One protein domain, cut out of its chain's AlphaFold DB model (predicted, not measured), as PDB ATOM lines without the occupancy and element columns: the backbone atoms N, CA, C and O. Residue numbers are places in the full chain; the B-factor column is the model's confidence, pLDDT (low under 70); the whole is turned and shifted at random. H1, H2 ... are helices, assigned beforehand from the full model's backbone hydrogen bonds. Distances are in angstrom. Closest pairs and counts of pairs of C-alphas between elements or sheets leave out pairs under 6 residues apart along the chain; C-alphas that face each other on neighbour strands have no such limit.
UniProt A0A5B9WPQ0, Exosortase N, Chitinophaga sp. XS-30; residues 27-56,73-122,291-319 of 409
ATOM      1  N   ILE A  27     -60.192  31.970  47.391       84.50
ATOM      2  CA  ILE A  27     -59.637  30.751  46.779       84.50
ATOM      3  C   ILE A  27     -58.419  31.022  45.868       84.50
ATOM      4  O   ILE A  27     -57.372  30.413  46.105       84.50
ATOM      5  N   PRO A  28     -58.471  31.938  44.875       84.44
ATOM      6  CA  PRO A  28     -57.325  32.170  43.989       84.44
ATOM      7  C   PRO A  28     -56.106  32.752  44.721       84.44
ATOM      8  O   PRO A  28     -54.971  32.460  44.346       84.44
ATOM      9  N   HIS A  29     -56.317  33.518  45.798       84.06
ATOM     10  CA  HIS A  29     -55.227  34.098  46.586       84.06
ATOM     11  C   HIS A  29     -54.433  33.067  47.392       84.06
ATOM     12  O   HIS A  29     -53.280  33.334  47.719       84.06
ATOM     13  N   ILE A  30     -55.016  31.907  47.703       89.81
ATOM     14  CA  ILE A  30     -54.330  30.817  48.414       89.81
ATOM     15  C   ILE A  30     -53.744  29.815  47.417       89.81
ATOM     16  O   ILE A  30     -52.611  29.364  47.581       89.81
ATOM     17  N   LEU A  31     -54.496  29.498  46.359       93.62
ATOM     18  CA  LEU A  31     -54.111  28.481  45.385       93.62
ATOM     19  C   LEU A  31     -52.852  28.874  44.606       93.62
ATOM     20  O   LEU A  31     -51.966  28.042  44.421       93.62
ATOM     21  N   PHE A  32     -52.730  30.143  44.199       93.06
ATOM     22  CA  PHE A  32     -51.576  30.592  43.419       93.06
ATOM     23  C   PHE A  32     -50.246  30.535  44.204       93.06
ATOM     24  O   PHE A  32     -49.319  29.875  43.728       93.06
ATOM     25  N   PRO A  33     -50.114  31.124  45.415       94.62
ATOM     26  CA  PRO A  33     -48.901  30.957  46.218       94.62
ATOM     27  C   PRO A  33     -48.608  29.496  46.566       94.62
ATOM     28  O   PRO A  33     -47.442  29.118  46.606       94.62
ATOM     29  N   GLY A  34     -49.644  28.674  46.777       95.81
ATOM     30  CA  GLY A  34     -49.494  27.236  47.015       95.81
ATOM     31  C   GLY A  34     -48.864  26.499  45.831       95.81
ATOM     32  O   GLY A  34     -47.943  25.707  46.021       95.81
ATOM     33  N   LEU A  35     -49.292  26.809  44.602       96.94
ATOM     34  CA  LEU A  35     -48.710  26.243  43.382       96.94
ATOM     35  C   LEU A  35     -47.237  26.645  43.221       96.94
ATOM     36  O   LEU A  35     -46.383  25.791  42.992       96.94
ATOM     37  N   ILE A  36     -46.927  27.935  43.392       97.00
ATOM     38  CA  ILE A  36     -45.550  28.444  43.309       97.00
ATOM     39  C   ILE A  36     -44.667  27.841  44.413       97.00
ATOM     40  O   ILE A  36     -43.523  27.472  44.148       97.00
ATOM     41  N   ALA A  37     -45.192  27.678  45.632       97.06
ATOM     42  CA  ALA A  37     -44.495  26.976  46.710       97.06
ATOM     43  C   ALA A  37     -44.156  25.537  46.302       97.06
ATOM     44  O   ALA A  37     -43.021  25.107  46.494       97.06
ATOM     45  N   GLY A  38     -45.107  24.822  45.691       97.56
ATOM     46  CA  GLY A  38     -44.899  23.473  45.167       97.56
ATOM     47  C   GLY A  38     -43.755  23.398  44.155       97.56
ATOM     48  O   GLY A  38     -42.920  22.500  44.249       97.56
ATOM     49  N   VAL A  39     -43.649  24.377  43.248       98.06
ATOM     50  CA  VAL A  39     -42.534  24.466  42.284       98.06
ATOM     51  C   VAL A  39     -41.194  24.649  42.999       98.06
ATOM     52  O   VAL A  39     -40.246  23.924  42.708       98.06
ATOM     53  N   TYR A  40     -41.093  25.566  43.966       98.12
ATOM     54  CA  TYR A  40     -39.841  25.747  44.712       98.12
ATOM     55  C   TYR A  40     -39.467  24.515  45.543       98.12
ATOM     56  O   TYR A  40     -38.299  24.134  45.557       98.12
ATOM     57  N   VAL A  41     -40.435  23.864  46.196       96.62
ATOM     58  CA  VAL A  41     -40.204  22.612  46.939       96.62
ATOM     59  C   VAL A  41     -39.717  21.511  46.001       96.62
ATOM     60  O   VAL A  41     -38.753  20.825  46.328       96.62
ATOM     61  N   PHE A  42     -40.309  21.387  44.811       97.81
ATOM     62  CA  PHE A  42     -39.841  20.451  43.792       97.81
ATOM     63  C   PHE A  42     -38.381  20.721  43.400       97.81
ATOM     64  O   PHE A  42     -37.578  19.790  43.388       97.81
ATOM     65  N   ILE A  43     -38.004  21.983  43.161       97.88
ATOM     66  CA  ILE A  43     -36.611  22.358  42.857       97.88
ATOM     67  C   ILE A  43     -35.670  21.991  44.015       97.88
ATOM     68  O   ILE A  43     -34.585  21.462  43.771       97.88
ATOM     69  N   VAL A  44     -36.076  22.239  45.266       97.06
ATOM     70  CA  VAL A  44     -35.297  21.868  46.462       97.06
ATOM     71  C   VAL A  44     -35.085  20.355  46.522       97.06
ATOM     72  O   VAL A  44     -33.949  19.909  46.669       97.06
ATOM     73  N   CYS A  45     -36.141  19.554  46.374       96.75
ATOM     74  CA  CYS A  45     -36.035  18.094  46.406       96.75
ATOM     75  C   CYS A  45     -35.183  17.552  45.250       96.75
ATOM     76  O   CYS A  45     -34.358  16.671  45.470       96.75
ATOM     77  N   TYR A  46     -35.347  18.105  44.046       96.88
ATOM     78  CA  TYR A  46     -34.620  17.681  42.850       96.88
ATOM     79  C   TYR A  46     -33.123  18.018  42.917       96.88
ATOM     80  O   TYR A  46     -32.284  17.147  42.725       96.88
ATOM     81  N   ALA A  47     -32.768  19.274  43.199       96.69
ATOM     82  CA  ALA A  47     -31.385  19.739  43.080       96.69
ATOM     83  C   ALA A  47     -30.577  19.649  44.387       96.69
ATOM     84  O   ALA A  47     -29.341  19.629  44.362       96.69
ATOM     85  N   LEU A  48     -31.255  19.648  45.540       96.19
ATOM     86  CA  LEU A  48     -30.638  19.694  46.868       96.19
ATOM     87  C   LEU A  48     -30.964  18.469  47.738       96.19
ATOM     88  O   LEU A  48     -30.620  18.479  48.921       96.19
ATOM     89  N   GLY A  49     -31.549  17.408  47.169       95.75
ATOM     90  CA  GLY A  49     -31.908  16.179  47.889       95.75
ATOM     91  C   GLY A  49     -30.777  15.626  48.765       95.75
ATOM     92  O   GLY A  49     -30.980  15.449  49.962       95.75
ATOM     93  N   ASP A  50     -29.575  15.478  48.198       94.19
ATOM     94  CA  ASP A  50     -28.383  14.980  48.912       94.19
ATOM     95  C   ASP A  50     -27.650  16.050  49.728       94.19
ATOM     96  O   ASP A  50     -26.774  15.750  50.536       94.19
ATOM     97  N   TYR A  51     -27.937  17.324  49.455       94.19
ATOM     98  CA  TYR A  51     -27.267  18.435  50.121       94.19
ATOM     99  C   TYR A  51     -27.904  18.720  51.482       94.19
ATOM    100  O   TYR A  51     -27.202  19.035  52.440       94.19
ATOM    101  N   ILE A  52     -29.230  18.605  51.579       94.88
ATOM    102  CA  ILE A  52     -29.976  18.851  52.812       94.88
ATOM    103  C   ILE A  52     -29.980  17.585  53.668       94.88
ATOM    104  O   ILE A  52     -30.483  16.536  53.273       94.88
ATOM    105  N   ALA A  53     -29.484  17.699  54.897       94.06
ATOM    106  CA  ALA A  53     -29.598  16.644  55.892       94.06
ATOM    107  C   ALA A  53     -31.015  16.637  56.498       94.06
ATOM    108  O   ALA A  53     -31.228  17.125  57.604       94.06
ATOM    109  N   TRP A  54     -31.993  16.068  55.785       94.50
ATOM    110  CA  TRP A  54     -33.420  16.060  56.169       94.50
ATOM    111  C   TRP A  54     -33.706  15.519  57.575       94.50
ATOM    112  O   TRP A  54     -34.702  15.882  58.194       94.50
ATOM    113  N   ARG A  55     -32.837  14.635  58.074       94.06
ATOM    114  CA  ARG A  55     -32.947  14.015  59.401       94.06
ATOM    115  C   ARG A  55     -32.135  14.734  60.479       94.06
ATOM    116  O   ARG A  55     -32.108  14.265  61.613       94.06
ATOM    117  N   SER A  56     -31.442  15.828  60.154       91.50
ATOM    118  CA  SER A  56     -30.657  16.542  61.155       91.50
ATOM    119  C   SER A  56     -31.592  17.246  62.150       91.50
ATOM    120  O   SER A  56     -32.575  17.878  61.746       91.50
ATOM    121  N   ASP A  73     -47.330  41.226  59.063       89.38
ATOM    122  CA  ASP A  73     -47.557  42.669  58.900       89.38
ATOM    123  C   ASP A  73     -48.578  42.935  57.787       89.38
ATOM    124  O   ASP A  73     -48.221  43.319  56.669       89.38
ATOM    125  N   ALA A  74     -49.864  42.721  58.081       80.75
ATOM    126  CA  ALA A  74     -50.938  42.760  57.081       80.75
ATOM    127  C   ALA A  74     -51.121  44.124  56.377       80.75
ATOM    128  O   ALA A  74     -51.659  44.162  55.277       80.75
ATOM    129  N   GLY A  75     -50.663  45.230  56.976       82.38
ATOM    130  CA  GLY A  75     -50.810  46.587  56.418       82.38
ATOM    131  C   GLY A  75     -49.581  47.130  55.682       82.38
ATOM    132  O   GLY A  75     -49.544  48.302  55.316       82.38
ATOM    133  N   SER A  76     -48.538  46.319  55.515       86.19
ATOM    134  CA  SER A  76     -47.262  46.777  54.965       86.19
ATOM    135  C   SER A  76     -47.132  46.493  53.463       86.19
ATOM    136  O   SER A  76     -47.609  45.481  52.953       86.19
ATOM    137  N   LYS A  77     -46.445  47.388  52.740       87.62
ATOM    138  CA  LYS A  77     -46.158  47.212  51.308       87.62
ATOM    139  C   LYS A  77     -45.338  45.943  51.064       87.62
ATOM    140  O   LYS A  77     -44.274  45.780  51.669       87.62
ATOM    141  N   LYS A  78     -45.796  45.120  50.117       89.25
ATOM    142  CA  LYS A  78     -45.059  43.957  49.599       89.25
ATOM    143  C   LYS A  78     -43.703  44.404  49.060       89.25
ATOM    144  O   LYS A  78     -43.621  45.382  48.311       89.25
ATOM    145  N   SER A  79     -42.627  43.737  49.467       90.88
ATOM    146  CA  SER A  79     -41.276  44.215  49.195       90.88
ATOM    147  C   SER A  79     -40.553  43.348  48.170       90.88
ATOM    148  O   SER A  79     -40.365  42.156  48.369       90.88
ATOM    149  N   LEU A  80     -40.030  43.963  47.106       95.00
ATOM    150  CA  LEU A  80     -39.189  43.271  46.114       95.00
ATOM    151  C   LEU A  80     -37.744  43.020  46.596       95.00
ATOM    152  O   LEU A  80     -36.895  42.581  45.828       95.00
ATOM    153  N   ARG A  81     -37.432  43.294  47.871       95.50
ATOM    154  CA  ARG A  81     -36.074  43.151  48.430       95.50
ATOM    155  C   ARG A  81     -35.549  41.723  48.309       95.50
ATOM    156  O   ARG A  81     -34.422  41.524  47.865       95.50
ATOM    157  N   PHE A  82     -36.375  40.744  48.676       96.69
ATOM    158  CA  PHE A  82     -35.997  39.333  48.611       96.69
ATOM    159  C   PHE A  82     -35.890  38.826  47.172       96.69
ATOM    160  O   PHE A  82     -35.029  37.999  46.899       96.69
ATOM    161  N   TYR A  83     -36.679  39.375  46.241       97.50
ATOM    162  CA  TYR A  83     -36.559  39.068  44.815       97.50
ATOM    163  C   TYR A  83     -35.178  39.456  44.269       97.50
ATOM    164  O   TYR A  83     -34.483  38.613  43.707       97.50
ATOM    165  N   TYR A  84     -34.734  40.700  44.492       97.75
ATOM    166  CA  TYR A  84     -33.416  41.143  44.023       97.75
ATOM    167  C   TYR A  84     -32.271  40.368  44.687       97.75
ATOM    168  O   TYR A  84     -31.305  40.014  44.015       97.75
ATOM    169  N   ALA A  85     -32.392  40.050  45.980       97.56
ATOM    170  CA  ALA A  85     -31.413  39.218  46.678       97.56
ATOM    171  C   ALA A  85     -31.354  37.786  46.112       97.56
ATOM    172  O   ALA A  85     -30.263  37.262  45.875       97.56
ATOM    173  N   ALA A  86     -32.511  37.168  45.849       98.06
ATOM    174  CA  ALA A  86     -32.606  35.840  45.247       98.06
ATOM    175  C   ALA A  86     -32.012  35.818  43.835       98.06
ATOM    176  O   ALA A  86     -31.250  34.905  43.515       98.06
ATOM    177  N   LEU A  87     -32.310  36.841  43.027       98.12
ATOM    178  CA  LEU A  87     -31.790  36.997  41.671       98.12
ATOM    179  C   LEU A  87     -30.269  37.192  41.672       98.12
ATOM    180  O   LEU A  87     -29.578  36.530  40.906       98.12
ATOM    181  N   ALA A  88     -29.729  38.024  42.567       98.19
ATOM    182  CA  ALA A  88     -28.284  38.201  42.712       98.19
ATOM    183  C   ALA A  88     -27.579  36.883  43.080       98.19
ATOM    184  O   ALA A  88     -26.575  36.529  42.463       98.19
ATOM    185  N   CYS A  89     -28.135  36.115  44.024       98.06
ATOM    186  CA  CYS A  89     -27.611  34.790  44.376       98.06
ATOM    187  C   CYS A  89     -27.734  33.792  43.215       98.06
ATOM    188  O   CYS A  89     -26.843  32.974  43.022       98.06
ATOM    189  N   CYS A  90     -28.812  33.877  42.432       98.06
ATOM    190  CA  CYS A  90     -29.058  33.043  41.257       98.06
ATOM    191  C   CYS A  90     -28.020  33.310  40.154       98.06
ATOM    192  O   CYS A  90     -27.394  32.380  39.650       98.06
ATOM    193  N   VAL A  91     -27.755  34.584  39.844       98.19
ATOM    194  CA  VAL A  91     -26.703  34.993  38.897       98.19
ATOM    195  C   VAL A  91     -25.327  34.550  39.395       98.19
ATOM    196  O   VAL A  91     -24.542  33.999  38.625       98.19
ATOM    197  N   LEU A  92     -25.038  34.718  40.688       97.81
ATOM    198  CA  LEU A  92     -23.771  34.266  41.258       97.81
ATOM    199  C   LEU A  92     -23.630  32.737  41.193       97.81
ATOM    200  O   LEU A  92     -22.556  32.252  40.856       97.81
ATOM    201  N   ALA A  93     -24.710  31.987  41.437       97.38
ATOM    202  CA  ALA A  93     -24.754  30.530  41.290       97.38
ATOM    203  C   ALA A  93     -24.599  30.076  39.828       97.38
ATOM    204  O   ALA A  93     -24.087  28.991  39.564       97.38
ATOM    205  N   TRP A  94     -25.014  30.896  38.859       97.31
ATOM    206  CA  TRP A  94     -24.783  30.621  37.442       97.31
ATOM    207  C   TRP A  94     -23.305  30.751  37.058       97.31
ATOM    208  O   TRP A  94     -22.807  29.940  36.269       97.31
ATOM    209  N   ILE A  95     -22.624  31.772  37.595       97.31
ATOM    210  CA  ILE A  95     -21.195  32.041  37.362       97.31
ATOM    211  C   ILE A  95     -20.335  31.019  38.114       97.31
ATOM    212  O   ILE A  95     -19.418  30.435  37.543       97.31
ATOM    213  N   VAL A  96     -20.655  30.788  39.387       96.75
ATOM    214  CA  VAL A  96     -19.969  29.855  40.280       96.75
ATOM    215  C   VAL A  96     -20.966  28.753  40.647       96.75
ATOM    216  O   VAL A  96     -21.771  28.968  41.555       96.75
ATOM    217  N   PRO A  97     -20.945  27.587  39.968       95.00
ATOM    218  CA  PRO A  97     -21.933  26.514  40.130       95.00
ATOM    219  C   PRO A  97     -21.788  25.783  41.478       95.00
ATOM    220  O   PRO A  97     -21.423  24.613  41.552       95.00
ATOM    221  N   ALA A  98     -22.063  26.493  42.571       95.50
ATOM    222  CA  ALA A  98     -21.986  26.012  43.941       95.50
ATOM    223  C   ALA A  98     -23.391  25.769  44.508       95.50
ATOM    224  O   ALA A  98     -24.241  26.663  44.523       95.50
ATOM    225  N   LYS A  99     -23.620  24.569  45.063       96.12
ATOM    226  CA  LYS A  99     -24.901  24.190  45.694       96.12
ATOM    227  C   LYS A  99     -25.299  25.121  46.850       96.12
ATOM    228  O   LYS A  99     -26.484  25.349  47.068       96.12
ATOM    229  N   THR A 100     -24.324  25.706  47.550       96.12
ATOM    230  CA  THR A 100     -24.538  26.690  48.628       96.12
ATOM    231  C   THR A 100     -25.223  27.965  48.130       96.12
ATOM    232  O   THR A 100     -26.127  28.475  48.788       96.12
ATOM    233  N   LEU A 101     -24.831  28.469  46.954       97.31
ATOM    234  CA  LEU A 101     -25.421  29.663  46.345       97.31
ATOM    235  C   LEU A 101     -26.825  29.382  45.809       97.31
ATOM    236  O   LEU A 101     -27.721  30.209  45.978       97.31
ATOM    237  N   LEU A 102     -27.038  28.192  45.235       97.69
ATOM    238  CA  LEU A 102     -28.369  27.736  44.833       97.69
ATOM    239  C   LEU A 102     -29.308  27.618  46.045       97.69
ATOM    240  O   LEU A 102     -30.427  28.125  45.994       97.69
ATOM    241  N   TYR A 103     -28.842  27.026  47.154       97.38
ATOM    242  CA  TYR A 103     -29.587  26.978  48.419       97.38
ATOM    243  C   TYR A 103     -29.975  28.383  48.893       97.38
ATOM    244  O   TYR A 103     -31.138  28.633  49.201       97.38
ATOM    245  N   LEU A 104     -29.021  29.319  48.913       97.25
ATOM    246  CA  LEU A 104     -29.279  30.692  49.348       97.25
ATOM    247  C   LEU A 104     -30.296  31.402  48.443       97.25
ATOM    248  O   LEU A 104     -31.179  32.097  48.945       97.25
ATOM    249  N   SER A 105     -30.215  31.197  47.124       98.00
ATOM    250  CA  SER A 105     -31.196  31.726  46.170       98.00
ATOM    251  C   SER A 105     -32.600  31.171  46.435       98.00
ATOM    252  O   SER A 105     -33.554  31.946  46.499       98.00
ATOM    253  N   LEU A 106     -32.722  29.864  46.692       97.81
ATOM    254  CA  LEU A 106     -33.989  29.213  47.040       97.81
ATOM    255  C   LEU A 106     -34.565  29.725  48.364       97.81
ATOM    256  O   LEU A 106     -35.749  30.042  48.424       97.81
ATOM    257  N   VAL A 107     -33.746  29.880  49.407       97.12
ATOM    258  CA  VAL A 107     -34.187  30.457  50.689       97.12
ATOM    259  C   VAL A 107     -34.710  31.882  50.499       97.12
ATOM    260  O   VAL A 107     -35.781  32.216  51.002       97.12
ATOM    261  N   MET A 108     -34.005  32.719  49.732       97.94
ATOM    262  CA  MET A 108     -34.459  34.083  49.435       97.94
ATOM    263  C   MET A 108     -35.737  34.092  48.583       97.94
ATOM    264  O   MET A 108     -36.613  34.925  48.815       97.94
ATOM    265  N   ALA A 109     -35.887  33.156  47.644       97.94
ATOM    266  CA  ALA A 109     -37.104  32.994  46.848       97.94
ATOM    267  C   ALA A 109     -38.304  32.555  47.708       97.94
ATOM    268  O   ALA A 109     -39.397  33.102  47.566       97.94
ATOM    269  N   LEU A 110     -38.097  31.645  48.665       97.00
ATOM    270  CA  LEU A 110     -39.114  31.240  49.638       97.00
ATOM    271  C   LEU A 110     -39.479  32.387  50.590       97.00
ATOM    272  O   LEU A 110     -40.662  32.609  50.844       97.00
ATOM    273  N   CYS A 111     -38.502  33.177  51.051       96.50
ATOM    274  CA  CYS A 111     -38.765  34.426  51.772       96.50
ATOM    275  C   CYS A 111     -39.605  35.392  50.933       96.50
ATOM    276  O   CYS A 111     -40.557  35.965  51.452       96.50
ATOM    277  N   PHE A 112     -39.282  35.566  49.647       97.31
ATOM    278  CA  PHE A 112     -40.046  36.425  48.740       97.31
ATOM    279  C   PHE A 112     -41.484  35.921  48.556       97.31
ATOM    280  O   PHE A 112     -42.430  36.710  48.572       97.31
ATOM    281  N   LEU A 113     -41.671  34.604  48.440       96.50
ATOM    282  CA  LEU A 113     -42.992  33.989  48.345       96.50
ATOM    283  C   LEU A 113     -43.803  34.226  49.615       96.50
ATOM    284  O   LEU A 113     -44.935  34.705  49.541       96.50
ATOM    285  N   ALA A 114     -43.207  33.968  50.773       95.31
ATOM    286  CA  ALA A 114     -43.857  34.181  52.051       95.31
ATOM    287  C   ALA A 114     -44.170  35.680  52.281       95.31
ATOM    288  O   ALA A 114     -45.274  35.994  52.726       95.31
ATOM    289  N   ASP A 115     -43.285  36.607  51.877       95.25
ATOM    290  CA  ASP A 115     -43.516  38.068  51.914       95.25
ATOM    291  C   ASP A 115     -44.722  38.469  51.055       95.25
ATOM    292  O   ASP A 115     -45.559  39.286  51.442       95.25
ATOM    293  N   SER A 116     -44.859  37.834  49.888       94.19
ATOM    294  CA  SER A 116     -45.958  38.103  48.961       94.19
ATOM    295  C   SER A 116     -47.308  37.518  49.395       94.19
ATOM    296  O   SER A 116     -48.346  38.097  49.046       94.19
ATOM    297  N   ALA A 117     -47.297  36.410  50.146       93.38
ATOM    298  CA  ALA A 117     -48.486  35.674  50.576       93.38
ATOM    299  C   ALA A 117     -49.006  36.125  51.950       93.38
ATOM    300  O   ALA A 117     -50.206  36.331  52.122       93.38
ATOM    301  N   VAL A 118     -48.113  36.290  52.929       91.94
ATOM    302  CA  VAL A 118     -48.478  36.584  54.327       91.94
ATOM    303  C   VAL A 118     -48.454  38.090  54.613       91.94
ATOM    304  O   VAL A 118     -49.229  38.567  55.449       91.94
ATOM    305  N   GLY A 119     -47.629  38.846  53.888       90.50
ATOM    306  CA  GLY A 119     -47.291  40.244  54.167       90.50
ATOM    307  C   GLY A 119     -45.818  40.370  54.553       90.50
ATOM    308  O   GLY A 119     -45.097  39.376  54.553       90.50
ATOM    309  N   ARG A 120     -45.360  41.582  54.889       91.25
ATOM    310  CA  ARG A 120     -43.928  41.824  55.091       91.25
ATOM    311  C   ARG A 120     -43.353  40.969  56.214       91.25
ATOM    312  O   ARG A 120     -43.783  41.080  57.360       91.25
ATOM    313  N   ILE A 121     -42.341  40.174  55.888       93.44
ATOM    314  CA  ILE A 121     -41.692  39.282  56.851       93.44
ATOM    315  C   ILE A 121     -40.529  40.005  57.532       93.44
ATOM    316  O   ILE A 121     -39.815  40.828  56.945       93.44
ATOM    317  N   ASN A 122     -40.345  39.713  58.815       93.50
ATOM    318  CA  ASN A 122     -39.176  40.106  59.588       93.50
ATOM    319  C   ASN A 122     -37.909  39.345  59.138       93.50
ATOM    320  O   ASN A 122     -37.940  38.391  58.373       93.50
ATOM    321  N   GLU A 291     -50.299  50.272  47.205       86.56
ATOM    322  CA  GLU A 291     -50.618  48.956  46.667       86.56
ATOM    323  C   GLU A 291     -49.685  48.636  45.496       86.56
ATOM    324  O   GLU A 291     -49.374  49.477  44.655       86.56
ATOM    325  N   THR A 292     -49.152  47.418  45.501       89.81
ATOM    326  CA  THR A 292     -48.301  46.917  44.420       89.81
ATOM    327  C   THR A 292     -49.153  46.015  43.548       89.81
ATOM    328  O   THR A 292     -49.852  45.155  44.086       89.81
ATOM    329  N   ASP A 293     -49.076  46.202  42.232       93.56
ATOM    330  CA  ASP A 293     -49.854  45.424  41.273       93.56
ATOM    331  C   ASP A 293     -49.590  43.908  41.448       93.56
ATOM    332  O   ASP A 293     -48.433  43.466  41.354       93.56
ATOM    333  N   PRO A 294     -50.624  43.090  41.736       91.81
ATOM    334  CA  PRO A 294     -50.481  41.645  41.902       91.81
ATOM    335  C   PRO A 294     -49.939  40.934  40.654       91.81
ATOM    336  O   PRO A 294     -49.259  39.908  40.793       91.81
ATOM    337  N   HIS A 295     -50.183  41.461  39.449       94.06
ATOM    338  CA  HIS A 295     -49.672  40.866  38.211       94.06
ATOM    339  C   HIS A 295     -48.147  40.940  38.138       94.06
ATOM    340  O   HIS A 295     -47.497  39.944  37.820       94.06
ATOM    341  N   MET A 296     -47.561  42.075  38.526       95.62
ATOM    342  CA  MET A 296     -46.107  42.251  38.555       95.62
ATOM    343  C   MET A 296     -45.433  41.253  39.509       95.62
ATOM    344  O   MET A 296     -44.410  40.662  39.172       95.62
ATOM    345  N   ILE A 297     -46.020  41.021  40.687       95.38
ATOM    346  CA  ILE A 297     -45.483  40.071  41.679       95.38
ATOM    347  C   ILE A 297     -45.563  38.631  41.162       95.38
ATOM    348  O   ILE A 297     -44.629  37.852  41.339       95.38
ATOM    349  N   THR A 298     -46.663  38.288  40.496       94.88
ATOM    350  CA  THR A 298     -46.868  36.970  39.877       94.88
ATOM    351  C   THR A 298     -45.818  36.708  38.797       94.88
ATOM    352  O   THR A 298     -45.158  35.669  38.816       94.88
ATOM    353  N   MET A 299     -45.597  37.675  37.903       96.62
ATOM    354  CA  MET A 299     -44.580  37.572  36.853       96.62
ATOM    355  C   MET A 299     -43.163  37.488  37.425       96.62
ATOM    356  O   MET A 299     -42.355  36.700  36.938       96.62
ATOM    357  N   ALA A 300     -42.874  38.227  38.503       97.19
ATOM    358  CA  ALA A 300     -41.594  38.134  39.201       97.19
ATOM    359  C   ALA A 300     -41.338  36.720  39.755       97.19
ATOM    360  O   ALA A 300     -40.228  36.211  39.620       97.19
ATOM    361  N   HIS A 301     -42.353  36.056  40.320       97.56
ATOM    362  CA  HIS A 301     -42.229  34.670  40.796       97.56
ATOM    363  C   HIS A 301     -41.987  33.671  39.673       97.56
ATOM    364  O   HIS A 301     -41.115  32.819  39.810       97.56
ATOM    365  N   ILE A 302     -42.722  33.780  38.565       97.50
ATOM    366  CA  ILE A 302     -42.559  32.884  37.410       97.50
ATOM    367  C   ILE A 302     -41.156  33.039  36.812       97.50
ATOM    368  O   ILE A 302     -40.468  32.045  36.579       97.50
ATOM    369  N   CYS A 303     -40.708  34.284  36.626       97.88
ATOM    370  CA  CYS A 303     -39.367  34.588  36.134       97.88
ATOM    371  C   CYS A 303     -38.285  34.036  37.074       97.88
ATOM    372  O   CYS A 303     -37.383  33.325  36.632       97.88
ATOM    373  N   LEU A 304     -38.402  34.291  38.384       98.19
ATOM    374  CA  LEU A 304     -37.434  33.808  39.369       98.19
ATOM    375  C   LEU A 304     -37.387  32.276  39.424       98.19
ATOM    376  O   LEU A 304     -36.296  31.712  39.412       98.19
ATOM    377  N   ALA A 305     -38.541  31.606  39.439       98.19
ATOM    378  CA  ALA A 305     -38.624  30.148  39.436       98.19
ATOM    379  C   ALA A 305     -37.971  29.547  38.183       98.19
ATOM    380  O   ALA A 305     -37.189  28.605  38.303       98.19
ATOM    381  N   GLY A 306     -38.215  30.132  37.003       98.19
ATOM    382  CA  GLY A 306     -37.556  29.738  35.755       98.19
ATOM    383  C   GLY A 306     -36.034  29.892  35.821       98.19
ATOM    384  O   GLY A 306     -35.306  28.946  35.526       98.19
ATOM    385  N   CYS A 307     -35.539  31.044  36.284       98.31
ATOM    386  CA  CYS A 307     -34.103  31.290  36.449       98.31
ATOM    387  C   CYS A 307     -33.445  30.296  37.419       98.31
ATOM    388  O   CYS A 307     -32.411  29.708  37.101       98.31
ATOM    389  N   VAL A 308     -34.049  30.079  38.592       98.31
ATOM    390  CA  VAL A 308     -33.520  29.153  39.606       98.31
ATOM    391  C   VAL A 308     -33.547  27.711  39.097       98.31
ATOM    392  O   VAL A 308     -32.580  26.981  39.309       98.31
ATOM    393  N   PHE A 309     -34.597  27.303  38.377       98.31
ATOM    394  CA  PHE A 309     -34.670  25.982  37.751       98.31
ATOM    395  C   PHE A 309     -33.577  25.783  36.694       98.31
ATOM    396  O   PHE A 309     -32.923  24.745  36.691       98.31
ATOM    397  N   LEU A 310     -33.314  26.779  35.840       98.00
ATOM    398  CA  LEU A 310     -32.237  26.712  34.844       98.00
ATOM    399  C   LEU A 310     -30.852  26.582  35.494       98.00
ATOM    400  O   LEU A 310     -30.039  25.770  35.050       98.00
ATOM    401  N   VAL A 311     -30.584  27.339  36.565       97.94
ATOM    402  CA  VAL A 311     -29.347  27.194  37.352       97.94
ATOM    403  C   VAL A 311     -29.268  25.803  37.980       97.94
ATOM    404  O   VAL A 311     -28.227  25.155  37.898       97.94
ATOM    405  N   ALA A 312     -30.357  25.324  38.584       97.50
ATOM    406  CA  ALA A 312     -30.419  24.002  39.197       97.50
ATOM    407  C   ALA A 312     -30.141  22.891  38.176       97.50
ATOM    408  O   ALA A 312     -29.304  22.027  38.425       97.50
ATOM    409  N   TYR A 313     -30.771  22.957  37.003       97.25
ATOM    410  CA  TYR A 313     -30.534  22.036  35.894       97.25
ATOM    411  C   TYR A 313     -29.069  22.057  35.442       97.25
ATOM    412  O   TYR A 313     -28.447  21.003  35.330       97.25
ATOM    413  N   LYS A 314     -28.480  23.251  35.276       95.81
ATOM    414  CA  LYS A 314     -27.057  23.416  34.940       95.81
ATOM    415  C   LYS A 314     -26.125  22.779  35.974       95.81
ATOM    416  O   LYS A 314     -25.147  22.157  35.586       95.81
ATOM    417  N   ILE A 315     -26.406  22.935  37.270       95.19
ATOM    418  CA  ILE A 315     -25.585  22.364  38.355       95.19
ATOM    419  C   ILE A 315     -25.746  20.834  38.445       95.19
ATOM    420  O   ILE A 315     -24.835  20.159  38.919       95.19
ATOM    421  N   MET A 316     -26.888  20.286  38.015       94.44
ATOM    422  CA  MET A 316     -27.162  18.841  38.023       94.44
ATOM    423  C   MET A 316     -26.680  18.105  36.770       94.44
ATOM    424  O   MET A 316     -26.560  16.881  36.810       94.44
ATOM    425  N   LEU A 317     -26.408  18.810  35.666       93.44
ATOM    426  CA  LEU A 317     -25.807  18.205  34.481       93.44
ATOM    427  C   LEU A 317     -24.480  17.540  34.884       93.44
ATOM    428  O   LEU A 317     -23.621  18.223  35.450       93.44
ATOM    429  N   PRO A 318     -24.304  16.230  34.623       83.12
ATOM    430  CA  PRO A 318     -23.042  15.557  34.875       83.12
ATOM    431  C   PRO A 318     -21.930  16.361  34.213       83.12
ATOM    432  O   PRO A 318     -22.056  16.727  33.043       83.12
ATOM    433  N   ASP A 319     -20.865  16.657  34.960       79.88
ATOM    434  CA  ASP A 319     -19.659  17.240  34.389       79.88
ATOM    435  C   ASP A 319     -19.246  16.330  33.224       79.88
ATOM    436  O   ASP A 319     -18.698  15.250  33.439       79.88
TER     437      ASP A 319
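What this domain is: This is residues 27 to 56, 73 to 122 and 291 to 319 of the 409 residues of the protein "Exosortase N" of Chitinophaga sp. XS-30 (UniProt A0A5B9WPQ0). Four helices lie side by side in an elongated bundle. H3 and H4 pack together across its middle, with H1 and H2 apart from each other on either side of that pair; H1, H2 and H4 run one way and H3 runs back. The printed part has 109 residues with four named helices in the order H1, H2, H3, H4 and no named strand, and its class is all helix. It is compact, with a radius of gyration of the C-alphas of 14.2 A and spans of 46 by 30 by 24 A.

Where its parts are: H1, residues 27 to 48, begins at C-alpha 27 (-59.637, 30.751, 46.779) and is 31.0 A long from first to last C-alpha. H2, residues 81 to 95, is 21.6 A long. H3, residues 99 to 118, is 28.0 A long. H4, residues 294 to 316, is 32.8 A long and ends at C-alpha 316 (-27.162, 18.841, 38.023).

How they stand to each other: H1 touches H3 at a shallow tilt of 9 degrees, opposite ways; their closest C-alphas, of Pro 33 and Ala 117, are 6.4 A apart. H1 also touches H4, the same way at 14 degrees, closest at the C-alphas of Ala 47 and Ala 312, 5.8 A. H2 and H3 form a helical hairpin over a tight link, with the C-alphas of Ala 86 and Ser 105 closest at 4.4 A. H4 touches H2, closest at the C-alphas of Trp 94 and Val 311, 5.7 A, and H3, closest at those of Leu 102 and Ala 312, 7.1 A. H1 and H2 are apart. Every O i to N i+4 pair is within hydrogen-bond range in H2, H3 and H4, and 17 of 18 are in H1.

The domain as a whole: The C-alphas of Gly 75 and Asp 319, 48.1 A apart, are the two farthest apart. Residues 57 to 72 are not printed, with 31.2 A between C-alphas 56 and 73, nor are 123 to 290, with 19.4 A between C-alphas 122 and 291. The mean pLDDT of the printed part is 94.8, and no printed residue is under 70.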